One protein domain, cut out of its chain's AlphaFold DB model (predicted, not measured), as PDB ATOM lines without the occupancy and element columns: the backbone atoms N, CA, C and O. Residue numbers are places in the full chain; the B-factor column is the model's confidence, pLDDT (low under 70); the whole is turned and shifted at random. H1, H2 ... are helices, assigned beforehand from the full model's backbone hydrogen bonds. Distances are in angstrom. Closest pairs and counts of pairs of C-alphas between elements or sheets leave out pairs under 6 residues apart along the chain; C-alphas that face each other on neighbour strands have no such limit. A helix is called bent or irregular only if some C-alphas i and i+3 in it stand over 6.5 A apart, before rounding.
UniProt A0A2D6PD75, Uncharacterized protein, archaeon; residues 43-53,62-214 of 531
ATOM      1  N   PHE A  43     145.540 141.062 155.572       94.94
ATOM      2  CA  PHE A  43     145.726 142.513 155.642       94.94
ATOM      3  C   PHE A  43     145.817 143.186 154.257       94.94
ATOM      4  O   PHE A  43     145.249 144.253 154.029       94.94
ATOM      5  N   ILE A  44     146.516 142.566 153.300       93.56
ATOM      6  CA  ILE A  44     146.617 143.099 151.930       93.56
ATOM      7  C   ILE A  44     145.293 142.919 151.182       93.56
ATOM      8  O   ILE A  44     144.924 143.766 150.370       93.56
ATOM      9  N   LYS A  45     144.562 141.839 151.466       94.44
ATOM     10  CA  LYS A  45     143.212 141.605 150.954       94.44
ATOM     11  C   LYS A  45     142.250 142.695 151.441       94.44
ATOM     12  O   LYS A  45     141.555 143.289 150.621       94.44
ATOM     13  N   ASP A  46     142.289 143.033 152.725       94.62
ATOM     14  CA  ASP A  46     141.519 144.130 153.318       94.62
ATOM     15  C   ASP A  46     141.841 145.485 152.677       94.62
ATOM     16  O   ASP A  46     140.938 146.239 152.304       94.62
ATOM     17  N   LEU A  47     143.130 145.788 152.484       91.06
ATOM     18  CA  LEU A  47     143.548 147.003 151.784       91.06
ATOM     19  C   LEU A  47     143.099 147.011 150.321       91.06
ATOM     20  O   LEU A  47     142.673 148.053 149.832       91.06
ATOM     21  N   CYS A  48     143.100 145.864 149.641       89.88
ATOM     22  CA  CYS A  48     142.555 145.757 148.290       89.88
ATOM     23  C   CYS A  48     141.072 146.151 148.244       89.88
ATOM     24  O   CYS A  48     140.682 146.882 147.336       89.88
ATOM     25  N   TYR A  49     140.244 145.752 149.220       89.94
ATOM     26  CA  TYR A  49     138.845 146.204 149.286       89.94
ATOM     27  C   TYR A  49     138.718 147.693 149.596       89.94
ATOM     28  O   TYR A  49     137.908 148.364 148.959       89.94
ATOM     29  N   LEU A  50     139.524 148.217 150.526       86.75
ATOM     30  CA  LEU A  50     139.562 149.651 150.833       86.75
ATOM     31  C   LEU A  50     139.899 150.473 149.582       86.75
ATOM     32  O   LEU A  50     139.340 151.546 149.348       86.75
ATOM     33  N   GLU A  51     140.818 149.958 148.768       83.88
ATOM     34  CA  GLU A  51     141.216 150.591 147.529       83.88
ATOM     35  C   GLU A  51     140.236 150.332 146.393       83.88
ATOM     36  O   GLU A  51     140.135 151.179 145.515       83.88
ATOM     37  N   LYS A  52     139.519 149.211 146.320       82.25
ATOM     38  CA  LYS A  52     138.670 148.901 145.165       82.25
ATOM     39  C   LYS A  52     137.465 149.843 145.128       82.25
ATOM     40  O   LYS A  52     136.607 149.851 145.998       82.25
ATOM     41  N   LYS A  53     137.388 150.632 144.058       67.31
ATOM     42  CA  LYS A  53     136.238 151.473 143.735       67.31
ATOM     43  C   LYS A  53     135.877 151.116 142.314       67.31
ATOM     44  O   LYS A  53     136.541 151.596 141.395       67.31
ATOM     45  N   TYR A  62     131.981 145.203 154.082       93.00
ATOM     46  CA  TYR A  62     131.685 144.090 154.985       93.00
ATOM     47  C   TYR A  62     132.610 142.884 154.783       93.00
ATOM     48  O   TYR A  62     132.716 142.059 155.682       93.00
ATOM     49  N   SER A  63     133.308 142.805 153.646       92.62
ATOM     50  CA  SER A  63     134.355 141.803 153.403       92.62
ATOM     51  C   SER A  63     135.716 142.163 154.004       92.62
ATOM     52  O   SER A  63     136.640 141.368 153.876       92.62
ATOM     53  N   VAL A  64     135.852 143.339 154.626       94.88
ATOM     54  CA  VAL A  64     137.082 143.758 155.310       94.88
ATOM     55  C   VAL A  64     137.083 143.208 156.737       94.88
ATOM     56  O   VAL A  64     136.188 143.544 157.514       94.88
ATOM     57  N   GLU A  65     138.073 142.390 157.091       96.38
ATOM     58  CA  GLU A  65     138.151 141.725 158.400       96.38
ATOM     59  C   GLU A  65     138.757 142.630 159.484       96.38
ATOM     60  O   GLU A  65     138.275 142.675 160.621       96.38
ATOM     61  N   ASN A  66     139.784 143.413 159.147       96.69
ATOM     62  CA  ASN A  66     140.365 144.393 160.055       96.69
ATOM     63  C   ASN A  66     139.346 145.496 160.375       96.69
ATOM     64  O   ASN A  66     138.997 146.315 159.523       96.69
ATOM     65  N   THR A  67     138.915 145.580 161.635       96.69
ATOM     66  CA  THR A  67     137.822 146.475 162.046       96.69
ATOM     67  C   THR A  67     138.107 147.956 161.766       96.69
ATOM     68  O   THR A  67     137.187 148.705 161.442       96.69
ATOM     69  N   TYR A  68     139.365 148.405 161.849       95.75
ATOM     70  CA  TYR A  68     139.712 149.804 161.565       95.75
ATOM     71  C   TYR A  68     139.700 150.091 160.064       95.75
ATOM     72  O   TYR A  68     139.209 151.140 159.652       95.75
ATOM     73  N   LEU A  69     140.189 149.165 159.231       94.69
ATOM     74  CA  LEU A  69     140.083 149.299 157.775       94.69
ATOM     75  C   LEU A  69     138.629 149.210 157.309       94.69
ATOM     76  O   LEU A  69     138.234 149.983 156.442       94.69
ATOM     77  N   GLN A  70     137.821 148.339 157.915       95.56
ATOM     78  CA  GLN A  70     136.391 148.242 157.637       95.56
ATOM     79  C   GLN A  70     135.687 149.560 157.961       95.56
ATOM     80  O   GLN A  70     134.956 150.093 157.126       95.56
ATOM     81  N   TYR A  71     135.952 150.121 159.142       95.00
ATOM     82  CA  TYR A  71     135.410 151.415 159.538       95.00
ATOM     83  C   TYR A  71     135.834 152.525 158.564       95.00
ATOM     84  O   TYR A  71     134.992 153.283 158.082       95.00
ATOM     85  N   MET A  72     137.113 152.573 158.185       93.00
ATOM     86  CA  MET A  72     137.610 153.522 157.186       93.00
ATOM     87  C   MET A  72     136.969 153.334 155.807       93.00
ATOM     88  O   MET A  72     136.644 154.322 155.150       93.00
ATOM     89  N   CYS A  73     136.736 152.093 155.384       92.25
ATOM     90  CA  CYS A  73     136.050 151.768 154.139       92.25
ATOM     91  C   CYS A  73     134.618 152.308 154.141       92.25
ATOM     92  O   CYS A  73     134.223 153.025 153.218       92.25
ATOM     93  N   LEU A  74     133.866 152.038 155.216       91.56
ATOM     94  CA  LEU A  74     132.510 152.557 155.390       91.56
ATOM     95  C   LEU A  74     132.515 154.089 155.344       91.56
ATOM     96  O   LEU A  74     131.742 154.671 154.584       91.56
ATOM     97  N   ARG A  75     133.450 154.733 156.063       90.81
ATOM     98  CA  ARG A  75     133.630 156.194 156.035       90.81
ATOM     99  C   ARG A  75     133.890 156.731 154.641       90.81
ATOM    100  O   ARG A  75     133.239 157.692 154.258       90.81
ATOM    101  N   ILE A  76     134.781 156.133 153.855       87.50
ATOM    102  CA  ILE A  76     135.049 156.579 152.476       87.50
ATOM    103  C   ILE A  76     133.788 156.487 151.604       87.50
ATOM    104  O   ILE A  76     133.595 157.336 150.732       87.50
ATOM    105  N   GLY A  77     132.917 155.503 151.855       83.81
ATOM    106  CA  GLY A  77     131.641 155.353 151.157       83.81
ATOM    107  C   GLY A  77     130.757 156.599 151.251       83.81
ATOM    108  O   GLY A  77     130.260 157.072 150.228       83.81
ATOM    109  N   PHE A  78     130.618 157.176 152.448       82.81
ATOM    110  CA  PHE A  78     129.833 158.400 152.665       82.81
ATOM    111  C   PHE A  78     130.671 159.696 152.665       82.81
ATOM    112  O   PHE A  78     130.125 160.785 152.504       82.81
ATOM    113  N   ARG A  79     132.004 159.595 152.749       84.56
ATOM    114  CA  ARG A  79     132.985 160.698 152.718       84.56
ATOM    115  C   ARG A  79     134.014 160.483 151.601       84.56
ATOM    116  O   ARG A  79     135.205 160.299 151.867       84.56
ATOM    117  N   PRO A  80     133.605 160.511 150.325       77.88
ATOM    118  CA  PRO A  80     134.488 160.145 149.220       77.88
ATOM    119  C   PRO A  80     135.726 161.044 149.084       77.88
ATOM    120  O   PRO A  80     136.711 160.621 148.480       77.88
ATOM    121  N   HIS A  81     135.711 162.267 149.630       77.81
ATOM    122  CA  HIS A  81     136.881 163.148 149.623       77.81
ATOM    123  C   HIS A  81     138.017 162.654 150.522       77.81
ATOM    124  O   HIS A  81     139.159 162.988 150.216       77.81
ATOM    125  N   LEU A  82     137.751 161.809 151.535       83.12
ATOM    126  CA  LEU A  82     138.794 161.176 152.362       83.12
ATOM    127  C   LEU A  82     139.835 160.442 151.504       83.12
ATOM    128  O   LEU A  82     141.029 160.476 151.791       83.12
ATOM    129  N   LEU A  83     139.412 159.852 150.381       76.06
ATOM    130  CA  LEU A  83     140.299 159.166 149.434       76.06
ATOM    131  C   LEU A  83     141.352 160.096 148.798       76.06
ATOM    132  O   LEU A  83     142.360 159.633 148.259       76.06
ATOM    133  N   GLY A  84     141.114 161.410 148.804       68.81
ATOM    134  CA  GLY A  84     142.060 162.410 148.312       68.81
ATOM    135  C   GLY A  84     143.271 162.604 149.225       68.81
ATOM    136  O   GLY A  84     144.271 163.177 148.793       68.81
ATOM    137  N   PHE A  85     143.206 162.136 150.474       75.12
ATOM    138  CA  PHE A  85     144.268 162.355 151.451       75.12
ATOM    139  C   PHE A  85     144.625 161.145 152.312       75.12
ATOM    140  O   PHE A  85     145.737 161.166 152.835       75.12
ATOM    141  N   ILE A  86     143.799 160.091 152.375       77.25
ATOM    142  CA  ILE A  86     144.216 158.793 152.928       77.25
ATOM    143  C   ILE A  86     145.420 158.271 152.124       77.25
ATOM    144  O   ILE A  86     145.373 158.155 150.897       77.25
ATOM    145  N   THR A  87     146.522 158.119 152.856       62.78
ATOM    146  CA  THR A  87     147.892 157.721 152.510       62.78
ATOM    147  C   THR A  87     148.514 158.360 151.274       62.78
ATOM    148  O   THR A  87     149.486 157.863 150.726       62.78
ATOM    149  N   THR A  88     148.057 159.548 150.874       55.81
ATOM    150  CA  THR A  88     148.801 160.494 150.012       55.81
ATOM    151  C   THR A  88     149.461 159.902 148.745       55.81
ATOM    152  O   THR A  88     150.540 160.331 148.360       55.81
ATOM    153  N   LYS A  89     148.850 158.903 148.095       54.19
ATOM    154  CA  LYS A  89     149.121 158.420 146.716       54.19
ATOM    155  C   LYS A  89     150.580 158.533 146.184       54.19
ATOM    156  O   LYS A  89     150.826 159.043 145.101       54.19
ATOM    157  N   PHE A  90     151.533 158.023 146.966       52.25
ATOM    158  CA  PHE A  90     152.700 157.195 146.594       52.25
ATOM    159  C   PHE A  90     153.620 157.562 145.408       52.25
ATOM    160  O   PHE A  90     153.958 156.704 144.596       52.25
ATOM    161  N   SER A  91     154.183 158.775 145.397       46.31
ATOM    162  CA  SER A  91     155.477 159.056 144.726       46.31
ATOM    163  C   SER A  91     156.501 159.794 145.605       46.31
ATOM    164  O   SER A  91     157.677 159.874 145.253       46.31
ATOM    165  N   SER A  92     156.098 160.292 146.781       54.12
ATOM    166  CA  SER A  92     156.919 161.179 147.619       54.12
ATOM    167  C   SER A  92     157.368 160.594 148.965       54.12
ATOM    168  O   SER A  92     158.059 161.288 149.714       54.12
ATOM    169  N   LEU A  93     157.046 159.331 149.285       67.69
ATOM    170  CA  LEU A  93     157.512 158.678 150.519       67.69
ATOM    171  C   LEU A  93     159.013 158.367 150.448       67.69
ATOM    172  O   LEU A  93     159.452 157.259 150.118       67.69
ATOM    173  N   LYS A  94     159.815 159.385 150.762       75.88
ATOM    174  CA  LYS A  94     161.277 159.292 150.819       75.88
ATOM    175  C   LYS A  94     161.745 158.424 151.986       75.88
ATOM    176  O   LYS A  94     162.758 157.743 151.861       75.88
ATOM    177  N   ASN A  95     160.986 158.409 153.080       80.62
ATOM    178  CA  ASN A  95     161.355 157.712 154.306       80.62
ATOM    179  C   ASN A  95     160.949 156.232 154.265       80.62
ATOM    180  O   ASN A  95     159.982 155.852 153.601       80.62
ATOM    181  N   ASP A  96     161.726 155.408 154.961       83.12
ATOM    182  CA  ASP A  96     161.402 154.019 155.266       83.12
ATOM    183  C   ASP A  96     160.928 153.935 156.724       83.12
ATOM    184  O   ASP A  96     161.567 154.501 157.614       83.12
ATOM    185  N   PHE A  97     159.796 153.270 156.942       84.00
ATOM    186  CA  PHE A  97     159.148 153.109 158.245       84.00
ATOM    187  C   PHE A  97     159.069 151.633 158.675       84.00
ATOM    188  O   PHE A  97     158.428 151.317 159.674       84.00
ATOM    189  N   SER A  98     159.760 150.737 157.959       84.44
ATOM    190  CA  SER A  98     159.822 149.296 158.242       84.44
ATOM    191  C   SER A  98     160.226 148.961 159.683       84.44
ATOM    192  O   SER A  98     159.737 147.984 160.233       84.44
ATOM    193  N   ASN A  99     161.042 149.803 160.321       88.06
ATOM    194  CA  ASN A  99     161.536 149.589 161.686       88.06
ATOM    195  C   ASN A  99     160.634 150.161 162.794       88.06
ATOM    196  O   ASN A  99     161.012 150.101 163.961       88.06
ATOM    197  N   LEU A 100     159.497 150.785 162.459       90.44
ATOM    198  CA  LEU A 100     158.652 151.426 163.473       90.44
ATOM    199  C   LEU A 100     157.847 150.404 164.286       90.44
ATOM    200  O   LEU A 100     157.665 150.593 165.484       90.44
ATOM    201  N   LEU A 101     157.384 149.340 163.626       92.44
ATOM    202  CA  LEU A 101     156.674 148.210 164.223       92.44
ATOM    203  C   LEU A 101     157.135 146.924 163.540       92.44
ATOM    204  O   LEU A 101     157.106 146.827 162.310       92.44
ATOM    205  N   GLU A 102     157.548 145.948 164.342       92.88
ATOM    206  CA  GLU A 102     158.153 144.699 163.872       92.88
ATOM    207  C   GLU A 102     157.186 143.899 162.986       92.88
ATOM    208  O   GLU A 102     157.575 143.372 161.946       92.88
ATOM    209  N   GLU A 103     155.904 143.876 163.343       93.69
ATOM    210  CA  GLU A 103     154.834 143.208 162.601       93.69
ATOM    211  C   GLU A 103     154.545 143.840 161.230       93.69
ATOM    212  O   GLU A 103     153.924 143.207 160.377       93.69
ATOM    213  N   CYS A 104     155.007 145.071 160.988       93.69
ATOM    214  CA  CYS A 104     154.770 145.784 159.737       93.69
ATOM    215  C   CYS A 104     155.964 145.745 158.771       93.69
ATOM    216  O   CYS A 104     155.838 146.224 157.638       93.69
ATOM    217  N   LYS A 105     157.123 145.218 159.186       92.88
ATOM    218  CA  LYS A 105     158.397 145.358 158.456       92.88
ATOM    219  C   LYS A 105     158.417 144.702 157.071       92.88
ATOM    220  O   LYS A 105     159.106 145.187 156.179       92.88
ATOM    221  N   ASP A 106     157.645 143.629 156.887       91.06
ATOM    222  CA  ASP A 106     157.649 142.815 155.661       91.06
ATOM    223  C   ASP A 106     156.706 143.367 154.575       91.06
ATOM    224  O   ASP A 106     156.609 142.832 153.466       91.06
ATOM    225  N   TYR A 107     156.003 144.457 154.874       88.75
ATOM    226  CA  TYR A 107     155.102 145.116 153.944       88.75
ATOM    227  C   TYR A 107     155.828 146.133 153.057       88.75
ATOM    228  O   TYR A 107     156.790 146.786 153.460       88.75
ATOM    229  N   SER A 108     155.324 146.337 151.832       86.69
ATOM    230  CA  SER A 108     155.785 147.458 150.998       86.69
ATOM    231  C   SER A 108     155.560 148.790 151.726       86.69
ATOM    232  O   SER A 108     154.682 148.872 152.578       86.69
ATOM    233  N   LYS A 109     156.275 149.862 151.360       85.50
ATOM    234  CA  LYS A 109     156.131 151.186 152.009       85.50
ATOM    235  C   LYS A 109     154.671 151.645 152.174       85.50
ATOM    236  O   LYS A 109     154.329 152.242 153.187       85.50
ATOM    237  N   TYR A 110     153.821 151.346 151.189       85.38
ATOM    238  CA  TYR A 110     152.375 151.583 151.243       85.38
ATOM    239  C   TYR A 110     151.692 150.795 152.342       85.38
ATOM    240  O   TYR A 110     151.080 151.358 153.250       85.38
ATOM    241  N   HIS A 111     151.804 149.475 152.248       89.88
ATOM    242  CA  HIS A 111     151.098 148.578 153.139       89.88
ATOM    243  C   HIS A 111     151.644 148.713 154.571       89.88
ATOM    244  O   HIS A 111     150.878 148.643 155.526       89.88
ATOM    245  N   ASN A 112     152.936 149.018 154.723       91.25
ATOM    246  CA  ASN A 112     153.596 149.291 155.993       91.25
ATOM    247  C   ASN A 112     152.965 150.491 156.722       91.25
ATOM    248  O   ASN A 112     152.654 150.364 157.901       91.25
ATOM    249  N   LEU A 113     152.676 151.607 156.036       91.69
ATOM    250  CA  LEU A 113     152.005 152.758 156.663       91.69
ATOM    251  C   LEU A 113     150.599 152.417 157.165       91.69
ATOM    252  O   LEU A 113     150.265 152.729 158.305       91.69
ATOM    253  N   HIS A 114     149.785 151.739 156.356       92.38
ATOM    254  CA  HIS A 114     148.461 151.311 156.814       92.38
ATOM    255  C   HIS A 114     148.541 150.293 157.957       92.38
ATOM    256  O   HIS A 114     147.709 150.323 158.867       92.38
ATOM    257  N   CYS A 115     149.541 149.408 157.939       95.12
ATOM    258  CA  CYS A 115     149.786 148.472 159.031       95.12
ATOM    259  C   CYS A 115     150.115 149.240 160.316       95.12
ATOM    260  O   CYS A 115     149.507 148.984 161.354       95.12
ATOM    261  N   ILE A 116     150.979 150.257 160.238       95.38
ATOM    262  CA  ILE A 116     151.285 151.142 161.368       95.38
ATOM    263  C   ILE A 116     150.015 151.819 161.883       95.38
ATOM    264  O   ILE A 116     149.731 151.763 163.075       95.38
ATOM    265  N   TYR A 117     149.219 152.430 161.006       95.50
ATOM    266  CA  TYR A 117     148.033 153.180 161.420       95.50
ATOM    267  C   TYR A 117     146.982 152.306 162.103       95.50
ATOM    268  O   TYR A 117     146.394 152.716 163.101       95.50
ATOM    269  N   THR A 118     146.755 151.096 161.591       96.56
ATOM    270  CA  THR A 118     145.785 150.156 162.171       96.56
ATOM    271  C   THR A 118     146.264 149.587 163.507       96.56
ATOM    272  O   THR A 118     145.464 149.505 164.441       96.56
ATOM    273  N   ASN A 119     147.559 149.288 163.656       97.44
ATOM    274  CA  ASN A 119     148.132 148.879 164.943       97.44
ATOM    275  C   ASN A 119     148.082 150.011 165.975       97.44
ATOM    276  O   ASN A 119     147.649 149.796 167.104       97.44
ATOM    277  N   VAL A 120     148.420 151.240 165.581       97.62
ATOM    278  CA  VAL A 120     148.331 152.425 166.446       97.62
ATOM    279  C   VAL A 120     146.886 152.719 166.866       97.62
ATOM    280  O   VAL A 120     146.634 153.019 168.034       97.62
ATOM    281  N   ALA A 121     145.925 152.598 165.945       97.38
ATOM    282  CA  ALA A 121     144.498 152.711 166.246       97.38
ATOM    283  C   ALA A 121     144.059 151.672 167.287       97.38
ATOM    284  O   ALA A 121     143.286 151.998 168.192       97.38
ATOM    285  N   SER A 122     144.584 150.447 167.184       97.31
ATOM    286  CA  SER A 122     144.338 149.384 168.155       97.31
ATOM    287  C   SER A 122     144.945 149.672 169.517       97.31
ATOM    288  O   SER A 122     144.226 149.672 170.515       97.31
ATOM    289  N   LEU A 123     146.232 150.013 169.546       97.31
ATOM    290  CA  LEU A 123     146.972 150.342 170.758       97.31
ATOM    291  C   LEU A 123     146.341 151.508 171.525       97.31
ATOM    292  O   LEU A 123     146.340 151.507 172.751       97.31
ATOM    293  N   ALA A 124     145.758 152.485 170.827       97.25
ATOM    294  CA  ALA A 124     145.133 153.649 171.449       97.25
ATOM    295  C   ALA A 124     143.980 153.321 172.413       97.25
ATOM    296  O   ALA A 124     143.645 154.166 173.247       97.25
ATOM    297  N   LYS A 125     143.383 152.123 172.317       94.88
ATOM    298  CA  LYS A 125     142.353 151.658 173.258       94.88
ATOM    299  C   LYS A 125     142.908 151.465 174.668       94.88
ATOM    300  O   LYS A 125     142.227 151.809 175.630       94.88
ATOM    301  N   ASP A 126     144.147 150.990 174.763       96.62
ATOM    302  CA  ASP A 126     144.784 150.611 176.024       96.62
ATOM    303  C   ASP A 126     145.893 151.596 176.432       96.62
ATOM    304  O   ASP A 126     146.073 151.884 177.615       96.62
ATOM    305  N   ASN A 127     146.615 152.165 175.459       97.62
ATOM    306  CA  ASN A 127     147.742 153.068 175.681       97.62
ATOM    307  C   ASN A 127     147.795 154.217 174.656       97.62
ATOM    308  O   ASN A 127     148.600 154.243 173.721       97.62
ATOM    309  N   LEU A 128     146.946 155.229 174.862       97.25
ATOM    310  CA  LEU A 128     146.881 156.409 173.992       97.25
ATOM    311  C   LEU A 128     148.215 157.171 173.885       97.25
ATOM    312  O   LEU A 128     148.527 157.714 172.824       97.25
ATOM    313  N   LEU A 129     148.994 157.257 174.967       97.88
ATOM    314  CA  LEU A 129     150.253 158.003 174.955       97.88
ATOM    315  C   LEU A 129     151.275 157.337 174.027       97.88
ATOM    316  O   LEU A 129     151.893 158.014 173.208       97.88
ATOM    317  N   GLU A 130     151.412 156.017 174.120       97.75
ATOM    318  CA  GLU A 130     152.301 155.245 173.253       97.75
ATOM    319  C   GLU A 130     151.867 155.317 171.786       97.75
ATOM    320  O   GLU A 130     152.688 155.626 170.921       97.75
ATOM    321  N   ALA A 131     150.568 155.180 171.512       98.00
ATOM    322  CA  ALA A 131     150.005 155.361 170.175       98.00
ATOM    323  C   ALA A 131     150.385 156.732 169.565       98.00
ATOM    324  O   ALA A 131     150.861 156.817 168.429       98.00
ATOM    325  N   LYS A 132     150.259 157.820 170.340       97.94
ATOM    326  CA  LYS A 132     150.664 159.173 169.909       97.94
ATOM    327  C   LYS A 132     152.174 159.301 169.690       97.94
ATOM    328  O   LYS A 132     152.598 160.014 168.771       97.94
ATOM    329  N   ASN A 133     152.979 158.634 170.514       97.25
ATOM    330  CA  ASN A 133     154.435 158.626 170.377       97.25
ATOM    331  C   ASN A 133     154.863 157.941 169.076       97.25
ATOM    332  O   ASN A 133     155.725 158.477 168.385       97.25
ATOM    333  N   ILE A 134     154.224 156.829 168.696       97.00
ATOM    334  CA  ILE A 134     154.477 156.150 167.415       97.00
ATOM    335  C   ILE A 134     154.166 157.090 166.243       97.00
ATOM    336  O   ILE A 134     155.025 157.299 165.387       97.00
ATOM    337  N   CYS A 135     152.998 157.746 166.234       96.75
ATOM    338  CA  CYS A 135     152.654 158.690 165.162       96.75
ATOM    339  C   CYS A 135     153.681 159.814 165.002       96.75
ATOM    340  O   CYS A 135     153.993 160.209 163.882       96.75
ATOM    341  N   SER A 136     154.227 160.321 166.109       96.12
ATOM    342  CA  SER A 136     155.182 161.436 166.097       96.12
ATOM    343  C   SER A 136     156.522 161.079 165.431       96.12
ATOM    344  O   SER A 136     157.277 161.975 165.060       96.12
ATOM    345  N   GLN A 137     156.806 159.789 165.213       95.50
ATOM    346  CA  GLN A 137     158.021 159.319 164.539       95.50
ATOM    347  C   GLN A 137     157.948 159.402 163.003       95.50
ATOM    348  O   GLN A 137     158.978 159.264 162.343       95.50
ATOM    349  N   LEU A 138     156.778 159.684 162.409       91.06
ATOM    350  CA  LEU A 138     156.583 159.694 160.947       91.06
ATOM    351  C   LEU A 138     157.240 160.887 160.216       91.06
ATOM    352  O   LEU A 138     157.286 160.889 158.986       91.06
ATOM    353  N   LYS A 139     157.799 161.866 160.951       88.75
ATOM    354  CA  LYS A 139     158.548 163.072 160.501       88.75
ATOM    355  C   LYS A 139     157.826 164.043 159.554       88.75
ATOM    356  O   LYS A 139     158.212 165.204 159.491       88.75
ATOM    357  N   ASP A 140     156.812 163.599 158.826       89.94
ATOM    358  CA  ASP A 140     155.993 164.402 157.923       89.94
ATOM    359  C   ASP A 140     154.680 164.791 158.613       89.94
ATOM    360  O   ASP A 140     153.954 163.929 159.108       89.94
ATOM    361  N   GLU A 141     154.354 166.087 158.658       90.50
ATOM    362  CA  GLU A 141     153.167 166.581 159.372       90.50
ATOM    363  C   GLU A 141     151.850 165.995 158.849       90.50
ATOM    364  O   GLU A 141     150.902 165.815 159.621       90.50
ATOM    365  N   LYS A 142     151.768 165.685 157.551       88.75
ATOM    366  CA  LYS A 142     150.574 165.089 156.956       88.75
ATOM    367  C   LYS A 142     150.437 163.625 157.369       88.75
ATOM    368  O   LYS A 142     149.332 163.237 157.744       88.75
ATOM    369  N   LEU A 143     151.527 162.853 157.362       92.31
ATOM    370  CA  LEU A 143     151.532 161.465 157.854       92.31
ATOM    371  C   LEU A 143     151.259 161.395 159.364       92.31
ATOM    372  O   LEU A 143     150.475 160.563 159.813       92.31
ATOM    373  N   ILE A 144     151.840 162.310 160.151       94.62
ATOM    374  CA  ILE A 144     151.553 162.435 161.589       94.62
ATOM    375  C   ILE A 144     150.059 162.719 161.800       94.62
ATOM    376  O   ILE A 144     149.424 162.093 162.652       94.62
ATOM    377  N   GLY A 145     149.489 163.654 161.031       94.50
ATOM    378  CA  GLY A 145     148.070 163.999 161.106       94.50
ATOM    379  C   GLY A 145     147.150 162.836 160.738       94.50
ATOM    380  O   GLY A 145     146.164 162.607 161.433       94.50
ATOM    381  N   GLU A 146     147.503 162.071 159.706       94.62
ATOM    382  CA  GLU A 146     146.771 160.870 159.303       94.62
ATOM    383  C   GLU A 146     146.818 159.777 160.378       94.62
ATOM    384  O   GLU A 146     145.785 159.246 160.777       94.62
ATOM    385  N   CYS A 147     148.004 159.486 160.912       96.31
ATOM    386  CA  CYS A 147     148.170 158.508 161.982       96.31
ATOM    387  C   CYS A 147     147.338 158.881 163.223       96.31
ATOM    388  O   CYS A 147     146.609 158.052 163.770       96.31
ATOM    389  N   LYS A 148     147.360 160.159 163.632       97.62
ATOM    390  CA  LYS A 148     146.511 160.657 164.729       97.62
ATOM    391  C   LYS A 148     145.016 160.596 164.398       97.62
ATOM    392  O   LYS A 148     144.206 160.408 165.301       97.62
ATOM    393  N   PHE A 149     144.630 160.732 163.132       96.44
ATOM    394  CA  PHE A 149     143.241 160.555 162.710       96.44
ATOM    395  C   PHE A 149     142.771 159.093 162.853       96.44
ATOM    396  O   PHE A 149     141.629 158.860 163.246       96.44
ATOM    397  N   TYR A 150     143.646 158.106 162.639       97.00
ATOM    398  CA  TYR A 150     143.346 156.695 162.924       97.00
ATOM    399  C   TYR A 150     143.150 156.428 164.429       97.00
ATOM    400  O   TYR A 150     142.226 155.706 164.803       97.00
ATOM    401  N   ILE A 151     143.935 157.083 165.298       98.19
ATOM    402  CA  ILE A 151     143.689 157.103 166.757       98.19
ATOM    403  C   ILE A 151     142.312 157.712 167.064       98.19
ATOM    404  O   ILE A 151     141.544 157.160 167.847       98.19
ATOM    405  N   ALA A 152     141.976 158.851 166.452       97.81
ATOM    406  CA  ALA A 152     140.678 159.490 166.665       97.81
ATOM    407  C   ALA A 152     139.523 158.578 166.223       97.81
ATOM    408  O   ALA A 152     138.550 158.408 166.952       97.81
ATOM    409  N   SER A 153     139.664 157.926 165.071       96.50
ATOM    410  CA  SER A 153     138.683 156.969 164.556       96.50
ATOM    411  C   SER A 153     138.455 155.814 165.532       96.50
ATOM    412  O   SER A 153     137.306 155.489 165.817       96.50
ATOM    413  N   SER A 154     139.511 155.242 166.123       97.19
ATOM    414  CA  SER A 154     139.347 154.134 167.074       97.19
ATOM    415  C   SER A 154     138.642 154.536 168.369       97.19
ATOM    416  O   SER A 154     137.836 153.762 168.887       97.19
ATOM    417  N   ILE A 155     138.889 155.750 168.873       97.50
ATOM    418  CA  ILE A 155     138.171 156.288 170.036       97.50
ATOM    419  C   ILE A 155     136.700 156.552 169.674       97.50
ATOM    420  O   ILE A 155     135.810 156.229 170.465       97.50
ATOM    421  N   ALA A 156     136.445 157.107 168.485       96.62
ATOM    422  CA  ALA A 156     135.108 157.457 168.008       96.62
ATOM    423  C   ALA A 156     134.224 156.216 167.778       96.62
ATOM    424  O   ALA A 156     133.068 156.215 168.189       96.62
ATOM    425  N   MET A 157     134.790 155.120 167.259       95.62
ATOM    426  CA  MET A 157     134.094 153.831 167.089       95.62
ATOM    427  C   MET A 157     133.489 153.272 168.386       95.62
ATOM    428  O   MET A 157     132.548 152.485 168.340       95.62
ATOM    429  N   ASP A 158     134.026 153.645 169.550       94.81
ATOM    430  CA  ASP A 158     133.546 153.179 170.855       94.81
ATOM    431  C   ASP A 158     132.920 154.325 171.675       94.81
ATOM    432  O   ASP A 158     132.751 154.197 172.888       94.81
ATOM    433  N   ILE A 159     132.569 155.457 171.048       95.50
ATOM    434  CA  ILE A 159     132.059 156.658 171.740       95.50
ATOM    435  C   ILE A 159     130.773 156.403 172.538       95.50
ATOM    436  O   ILE A 159     130.475 157.120 173.493       95.50
ATOM    437  N   GLY A 160     130.027 155.349 172.200       92.44
ATOM    438  CA  GLY A 160     128.856 154.911 172.958       92.44
ATOM    439  C   GLY A 160     129.169 154.497 174.404       92.44
ATOM    440  O   GLY A 160     128.278 154.573 175.250       92.44
ATOM    441  N   LYS A 161     130.418 154.106 174.701       91.94
ATOM    442  CA  LYS A 161     130.910 153.812 176.056       91.94
ATOM    443  C   LYS A 161     131.661 155.026 176.602       91.94
ATOM    444  O   LYS A 161     132.607 155.482 175.968       91.94
ATOM    445  N   ASP A 162     131.272 155.529 177.772       92.88
ATOM    446  CA  ASP A 162     131.870 156.717 178.409       92.88
ATOM    447  C   ASP A 162     131.854 157.980 177.527       92.88
ATOM    448  O   ASP A 162     132.841 158.717 177.450       92.88
ATOM    449  N   THR A 163     130.721 158.237 176.864       95.25
ATOM    450  CA  THR A 163     130.548 159.291 175.848       95.25
ATOM    451  C   THR A 163     131.182 160.626 176.235       95.25
ATOM    452  O   THR A 163     132.046 161.108 175.509       95.25
ATOM    453  N   SER A 164     130.856 161.196 177.401       96.06
ATOM    454  CA  SER A 164     131.392 162.507 177.807       96.06
ATOM    455  C   SER A 164     132.923 162.529 177.900       96.06
ATOM    456  O   SER A 164     133.560 163.442 177.382       96.06
ATOM    457  N   LYS A 165     133.535 161.485 178.480       96.44
ATOM    458  CA  LYS A 165     134.999 161.378 178.601       96.44
ATOM    459  C   LYS A 165     135.663 161.276 177.227       96.44
ATOM    460  O   LYS A 165     136.719 161.866 177.003       96.44
ATOM    461  N   LYS A 166     135.057 160.523 176.304       97.38
ATOM    462  CA  LYS A 166     135.595 160.334 174.951       97.38
ATOM    463  C   LYS A 166     135.426 161.563 174.067       97.38
ATOM    464  O   LYS A 166     136.312 161.817 173.257       97.38
ATOM    465  N   ILE A 167     134.367 162.352 174.257       98.00
ATOM    466  CA  ILE A 167     134.211 163.653 173.594       98.00
ATOM    467  C   ILE A 167     135.387 164.565 173.956       98.00
ATOM    468  O   ILE A 167     136.067 165.057 173.058       98.00
ATOM    469  N   ASP A 168     135.688 164.735 175.247       97.50
ATOM    470  CA  ASP A 168     136.806 165.580 175.689       97.50
ATOM    471  C   ASP A 168     138.152 165.071 175.159       97.50
ATOM    472  O   ASP A 168     138.991 165.848 174.688       97.50
ATOM    473  N   LEU A 169     138.349 163.752 175.195       97.75
ATOM    474  CA  LEU A 169     139.550 163.107 174.678       97.75
ATOM    475  C   LEU A 169     139.745 163.369 173.179       97.75
ATOM    476  O   LEU A 169     140.828 163.787 172.766       97.75
ATOM    477  N   LEU A 170     138.696 163.168 172.377       97.81
ATOM    478  CA  LEU A 170     138.708 163.399 170.932       97.81
ATOM    479  C   LEU A 170     138.928 164.869 170.599       97.81
ATOM    480  O   LEU A 170     139.777 165.189 169.775       97.81
ATOM    481  N   MET A 171     138.226 165.775 171.276       98.06
ATOM    482  CA  MET A 171     138.361 167.214 171.052       98.06
ATOM    483  C   MET A 171     139.794 167.696 171.295       98.06
ATOM    484  O   MET A 171     140.324 168.489 170.510       98.06
ATOM    485  N   ASN A 172     140.442 167.188 172.346       97.88
ATOM    486  CA  ASN A 172     141.845 167.475 172.624       97.88
ATOM    487  C   ASN A 172     142.773 166.856 171.574       97.88
ATOM    488  O   ASN A 172     143.635 167.556 171.046       97.88
ATOM    489  N   LEU A 173     142.564 165.588 171.207       98.06
ATOM    490  CA  LEU A 173     143.363 164.918 170.180       98.06
ATOM    491  C   LEU A 173     143.286 165.645 168.828       98.06
ATOM    492  O   LEU A 173     144.320 165.904 168.216       98.06
ATOM    493  N   CYS A 174     142.089 166.039 168.387       98.12
ATOM    494  CA  CYS A 174     141.897 166.771 167.137       98.12
ATOM    495  C   CYS A 174     142.611 168.126 167.148       98.12
ATOM    496  O   CYS A 174     143.210 168.521 166.148       98.12
ATOM    497  N   LYS A 175     142.614 168.835 168.283       97.25
ATOM    498  CA  LYS A 175     143.345 170.102 168.437       97.25
ATOM    499  C   LYS A 175     144.856 169.942 168.226       97.25
ATOM    500  O   LYS A 175     145.486 170.870 167.727       97.25
ATOM    501  N   GLU A 176     145.425 168.789 168.573       97.12
ATOM    502  CA  GLU A 176     146.855 168.487 168.415       97.12
ATOM    503  C   GLU A 176     147.273 168.083 166.992       97.12
ATOM    504  O   GLU A 176     148.461 167.841 166.741       97.12
ATOM    505  N   ILE A 177     146.327 167.941 166.063       96.31
ATOM    506  CA  ILE A 177     146.639 167.669 164.661       96.31
ATOM    507  C   ILE A 177     147.016 168.998 163.992       96.31
ATOM    508  O   ILE A 177     146.180 169.889 163.840       96.31
ATOM    509  N   SER A 178     148.283 169.141 163.593       92.62
ATOM    510  CA  SER A 178     148.777 170.347 162.912       92.62
ATOM    511  C   SER A 178     148.224 170.464 161.491       92.62
ATOM    512  O   SER A 178     147.801 171.545 161.076       92.62
ATOM    513  N   HIS A 179     148.158 169.345 160.761       89.88
ATOM    514  CA  HIS A 179     147.659 169.320 159.392       89.88
ATOM    515  C   HIS A 179     146.156 169.640 159.335       89.88
ATOM    516  O   HIS A 179     145.311 168.855 159.768       89.88
ATOM    517  N   ILE A 180     145.817 170.787 158.744       87.25
ATOM    518  CA  ILE A 180     144.477 171.382 158.815       87.25
ATOM    519  C   ILE A 180     143.354 170.480 158.280       87.25
ATOM    520  O   ILE A 180     142.303 170.403 158.912       87.25
ATOM    521  N   SER A 181     143.581 169.730 157.193       86.88
ATOM    522  CA  SER A 181     142.571 168.807 156.648       86.88
ATOM    523  C   SER A 181     142.278 167.648 157.596       86.88
ATOM    524  O   SER A 181     141.120 167.322 157.825       86.88
ATOM    525  N   TRP A 182     143.316 167.075 158.215       92.19
ATOM    526  CA  TRP A 182     143.154 165.965 159.156       92.19
ATOM    527  C   TRP A 182     142.549 166.431 160.472       92.19
ATOM    528  O   TRP A 182     141.739 165.727 161.064       92.19
ATOM    529  N   ARG A 183     142.881 167.651 160.902       94.62
ATOM    530  CA  ARG A 183     142.220 168.295 162.033       94.62
ATOM    531  C   ARG A 183     140.733 168.512 161.764       94.62
ATOM    532  O   ARG A 183     139.928 168.211 162.641       94.62
ATOM    533  N   SER A 184     140.373 169.017 160.579       92.88
ATOM    534  CA  SER A 184     138.967 169.197 160.199       92.88
ATOM    535  C   SER A 184     138.219 167.865 160.223       92.88
ATOM    536  O   SER A 184     137.218 167.752 160.925       92.88
ATOM    537  N   GLU A 185     138.750 166.835 159.556       93.94
ATOM    538  CA  GLU A 185     138.126 165.507 159.536       93.94
ATOM    539  C   GLU A 185     138.075 164.836 160.906       93.94
ATOM    540  O   GLU A 185     137.124 164.113 161.180       93.94
ATOM    541  N   CYS A 186     139.043 165.089 161.788       96.88
ATOM    542  CA  CYS A 186     139.012 164.587 163.159       96.88
ATOM    543  C   CYS A 186     137.807 165.140 163.941       96.88
ATOM    544  O   CYS A 186     137.094 164.395 164.612       96.88
ATOM    545  N   TYR A 187     137.526 166.441 163.829       97.81
ATOM    546  CA  TYR A 187     136.307 166.998 164.422       97.81
ATOM    547  C   TYR A 187     135.048 166.495 163.712       97.81
ATOM    548  O   TYR A 187     134.026 166.270 164.355       97.81
ATOM    549  N   TYR A 188     135.126 166.281 162.400       95.31
ATOM    550  CA  TYR A 188     134.011 165.769 161.616       95.31
ATOM    551  C   TYR A 188     133.627 164.336 162.005       95.31
ATOM    552  O   TYR A 188     132.447 164.059 162.179       95.31
ATOM    553  N   VAL A 189     134.598 163.435 162.212       96.06
ATOM    554  CA  VAL A 189     134.312 162.062 162.667       96.06
ATOM    555  C   VAL A 189     133.627 162.063 164.028       96.06
ATOM    556  O   VAL A 189     132.664 161.331 164.212       96.06
ATOM    557  N   LEU A 190     134.036 162.944 164.946       97.75
ATOM    558  CA  LEU A 190     133.335 163.113 166.218       97.75
ATOM    559  C   LEU A 190     131.878 163.557 166.009       97.75
ATOM    560  O   LEU A 190     130.978 162.996 166.629       97.75
ATOM    561  N   ALA A 191     131.640 164.547 165.145       97.75
ATOM    562  CA  ALA A 191     130.293 165.035 164.860       97.75
ATOM    563  C   ALA A 191     129.407 163.943 164.233       97.75
ATOM    564  O   ALA A 191     128.277 163.761 164.678       97.75
ATOM    565  N   ASP A 192     129.936 163.191 163.265       96.06
ATOM    566  CA  ASP A 192     129.228 162.091 162.606       96.06
ATOM    567  C   ASP A 192     128.866 160.973 163.595       96.06
ATOM    568  O   ASP A 192     127.719 160.530 163.636       96.06
ATOM    569  N   GLU A 193     129.818 160.522 164.420       96.81
ATOM    570  CA  GLU A 193     129.570 159.433 165.372       96.81
ATOM    571  C   GLU A 193     128.559 159.829 166.451       96.81
ATOM    572  O   GLU A 193     127.689 159.030 166.804       96.81
ATOM    573  N   LEU A 194     128.618 161.070 166.947       97.69
ATOM    574  CA  LEU A 194     127.598 161.580 167.862       97.69
ATOM    575  C   LEU A 194     126.237 161.688 167.172       97.69
ATOM    576  O   LEU A 194     125.243 161.249 167.740       97.69
ATOM    577  N   ALA A 195     126.181 162.206 165.945       96.75
ATOM    578  CA  ALA A 195     124.940 162.305 165.184       96.75
ATOM    579  C   ALA A 195     124.268 160.932 164.980       96.75
ATOM    580  O   ALA A 195     123.052 160.827 165.133       96.75
ATOM    581  N   MET A 196     125.051 159.880 164.711       95.06
ATOM    582  CA  MET A 196     124.540 158.514 164.532       95.06
ATOM    583  C   MET A 196     124.150 157.827 165.844       95.06
ATOM    584  O   MET A 196     123.121 157.157 165.910       95.06
ATOM    585  N   THR A 197     124.992 157.924 166.878       95.81
ATOM    586  CA  THR A 197     124.881 157.062 168.071       95.81
ATOM    587  C   THR A 197     124.286 157.758 169.291       95.81
ATOM    588  O   THR A 197     123.800 157.085 170.203       95.81
ATOM    589  N   LYS A 198     124.352 159.092 169.327       96.88
ATOM    590  CA  LYS A 198     124.010 159.964 170.459       96.88
ATOM    591  C   LYS A 198     123.398 161.292 169.972       96.88
ATOM    592  O   LYS A 198     123.907 162.364 170.321       96.88
ATOM    593  N   PRO A 199     122.333 161.262 169.145       96.69
ATOM    594  CA  PRO A 199     121.812 162.454 168.478       96.69
ATOM    595  C   PRO A 199     121.309 163.538 169.444       96.69
ATOM    596  O   PRO A 199     121.108 164.666 169.018       96.69
ATOM    597  N   GLU A 200     121.117 163.238 170.728       96.88
ATOM    598  CA  GLU A 200     120.772 164.192 171.785       96.88
ATOM    599  C   GLU A 200     121.927 165.120 172.224       96.88
ATOM    600  O   GLU A 200     121.683 166.134 172.882       96.88
ATOM    601  N   TYR A 201     123.177 164.836 171.835       97.81
ATOM    602  CA  TYR A 201     124.374 165.625 172.177       97.81
ATOM    603  C   TYR A 201     124.562 166.830 171.237       97.81
ATOM    604  O   TYR A 201     125.621 167.054 170.643       97.81
ATOM    605  N   PHE A 202     123.506 167.630 171.060       97.75
ATOM    606  CA  PHE A 202     123.464 168.697 170.055       97.75
ATOM    607  C   PHE A 202     124.572 169.740 170.218       97.75
ATOM    608  O   PHE A 202     125.100 170.255 169.231       97.75
ATOM    609  N   ARG A 203     124.925 170.085 171.464       97.75
ATOM    610  CA  ARG A 203     125.937 171.116 171.738       97.75
ATOM    611  C   ARG A 203     127.315 170.648 171.298       97.75
ATOM    612  O   ARG A 203     128.073 171.434 170.731       97.75
ATOM    613  N   GLU A 204     127.619 169.385 171.546       98.25
ATOM    614  CA  GLU A 204     128.877 168.734 171.221       98.25
ATOM    615  C   GLU A 204     128.986 168.507 169.711       98.25
ATOM    616  O   GLU A 204     130.008 168.881 169.138       98.25
ATOM    617  N   ILE A 205     127.910 168.045 169.056       98.31
ATOM    618  CA  ILE A 205     127.813 167.963 167.586       98.31
ATOM    619  C   ILE A 205     128.073 169.343 166.965       98.31
ATOM    620  O   ILE A 205     128.956 169.495 166.120       98.31
ATOM    621  N   ALA A 206     127.374 170.385 167.428       97.81
ATOM    622  CA  ALA A 206     127.542 171.735 166.896       97.81
ATOM    623  C   ALA A 206     128.947 172.306 167.148       97.81
ATOM    624  O   ALA A 206     129.503 173.000 166.297       97.81
ATOM    625  N   ASN A 207     129.545 172.027 168.308       97.62
ATOM    626  CA  ASN A 207     130.909 172.451 168.622       97.62
ATOM    627  C   ASN A 207     131.944 171.742 167.735       97.62
ATOM    628  O   ASN A 207     132.844 172.398 167.208       97.62
ATOM    629  N   ALA A 208     131.796 170.434 167.526       97.69
ATOM    630  CA  ALA A 208     132.639 169.662 166.624       97.69
ATOM    631  C   ALA A 208     132.527 170.190 165.181       97.69
ATOM    632  O   ALA A 208     133.546 170.520 164.574       97.69
ATOM    633  N   CYS A 209     131.309 170.424 164.679       97.12
ATOM    634  CA  CYS A 209     131.105 171.002 163.351       97.12
ATOM    635  C   CYS A 209     131.716 172.396 163.183       97.12
ATOM    636  O   CYS A 209     132.373 172.656 162.177       97.12
ATOM    637  N   ARG A 210     131.583 173.285 164.176       95.12
ATOM    638  CA  ARG A 210     132.250 174.600 164.148       95.12
ATOM    639  C   ARG A 210     133.762 174.466 164.043       95.12
ATOM    640  O   ARG A 210     134.381 175.143 163.231       95.12
ATOM    641  N   LYS A 211     134.368 173.596 164.854       95.31
ATOM    642  CA  LYS A 211     135.824 173.387 164.834       95.31
ATOM    643  C   LYS A 211     136.306 172.746 163.539       95.31
ATOM    644  O   LYS A 211     137.389 173.096 163.074       95.31
ATOM    645  N   SER A 212     135.509 171.852 162.959       93.31
ATOM    646  CA  SER A 212     135.763 171.306 161.630       93.31
ATOM    647  C   SER A 212     135.737 172.415 160.576       93.31
ATOM    648  O   SER A 212     136.756 172.644 159.928       93.31
ATOM    649  N   ASN A 213     134.647 173.183 160.488       84.94
ATOM    650  CA  ASN A 213     134.488 174.234 159.481       84.94
ATOM    651  C   ASN A 213     135.517 175.370 159.620       84.94
ATOM    652  O   ASN A 213     135.980 175.899 158.614       84.94
ATOM    653  N   LEU A 214     135.931 175.708 160.848       83.75
ATOM    654  CA  LEU A 214     137.028 176.656 161.092       83.75
ATOM    655  C   LEU A 214     138.376 176.155 160.559       83.75
ATOM    656  O   LEU A 214     139.260 176.959 160.283       83.75
TER     657      LEU A 214
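This is residues 43 to 53 and 62 to 214 of the 531 residues of an uncharacterized protein of archaeon (UniProt A0A2D6PD75). Six helices, H5 to H10, fold back and forth in a body with H7 in its middle, and H1 and H2 run side by side as a pair set about perpendicular to H5. The short H3 and H4 follow H2, and a long loop, residues 90 to 108, runs at the outside before H5. The printed part has 164 residues with ten named helices, H1 to H10 in order, and no named strand; the class is all helix. It is compact, with a radius of gyration of the C-alphas of 15.2 A and spans of 45 by 31 by 29 A.

H1, residues 43 to 51, begins with C-alpha 43 at (145.726, 142.513, 155.642). H2 is residues 67 to 78, 17.1 A long; H3 is residues 80 to 84 and H4 residues 86 to 89. H4 is irregular: C-alphas 86 and 89 are 7.9 A apart. H5, residues 109 to 123, is 20.9 A long, and H6 is residues 128 to 136. H7, residues 141 to 156, is 22.0 A long and begins with C-alpha 141 at (153.167, 166.581, 159.372). H8 is residues 163 to 175, 18.3 A long. H9, residues 180 to 197, is the longest at 26.0 A. H10, residues 202 to 214, ends with C-alpha 214 at (137.028, 176.656, 161.092).

H7 is the hub and touches six helices. It touches H5 at a steep tilt of 39 degrees, the closest C-alphas being those of Ala 121 and Ile 151, 4.5 A apart. H6 and H7 form a hairpin, closest at Cys 135 and Ile 144, C-alphas 5.3 A apart. H7, H8, H9 and H10 make an up and down bundle, each helix running against the one before. In it H9 and H10 touch with the C-alphas of Ser 184 and Ser 212 4.1 A apart. H1 touches H2 at a shallow tilt of 7 degrees, closest at Leu 50 and Cys 73, C-alphas 5.3 A apart. H2 only just touches H7, with 3 pairs of C-alphas within 8 A, closest at Tyr 68 and Ser 154, 7.0 A. H4 only just touches H7, closest at Ile 86 and Glu 146, C-alphas 7.2 A apart. H3 is close to H2 but not clearly touching. Every O i to N i+4 pair is within hydrogen-bond range in H1, H2 and H5 to H10; H3 has 0 of 1, but 2 of 2 O i to N i+3 pairs, and H4 is too short for an O i to N i+4 pair.

The two C-alphas farthest apart, those of Lys 94 and Glu 200, are 45.9 A apart. Residues 54 to 61 are not printed, and C-alphas 53 and 62 are 14.2 A apart across this cut. The link from H4 to H5 is long, with 19 residues. Mean pLDDT of the printed part is 91.3; residues 53, 84 and 87 to 93 are under 70.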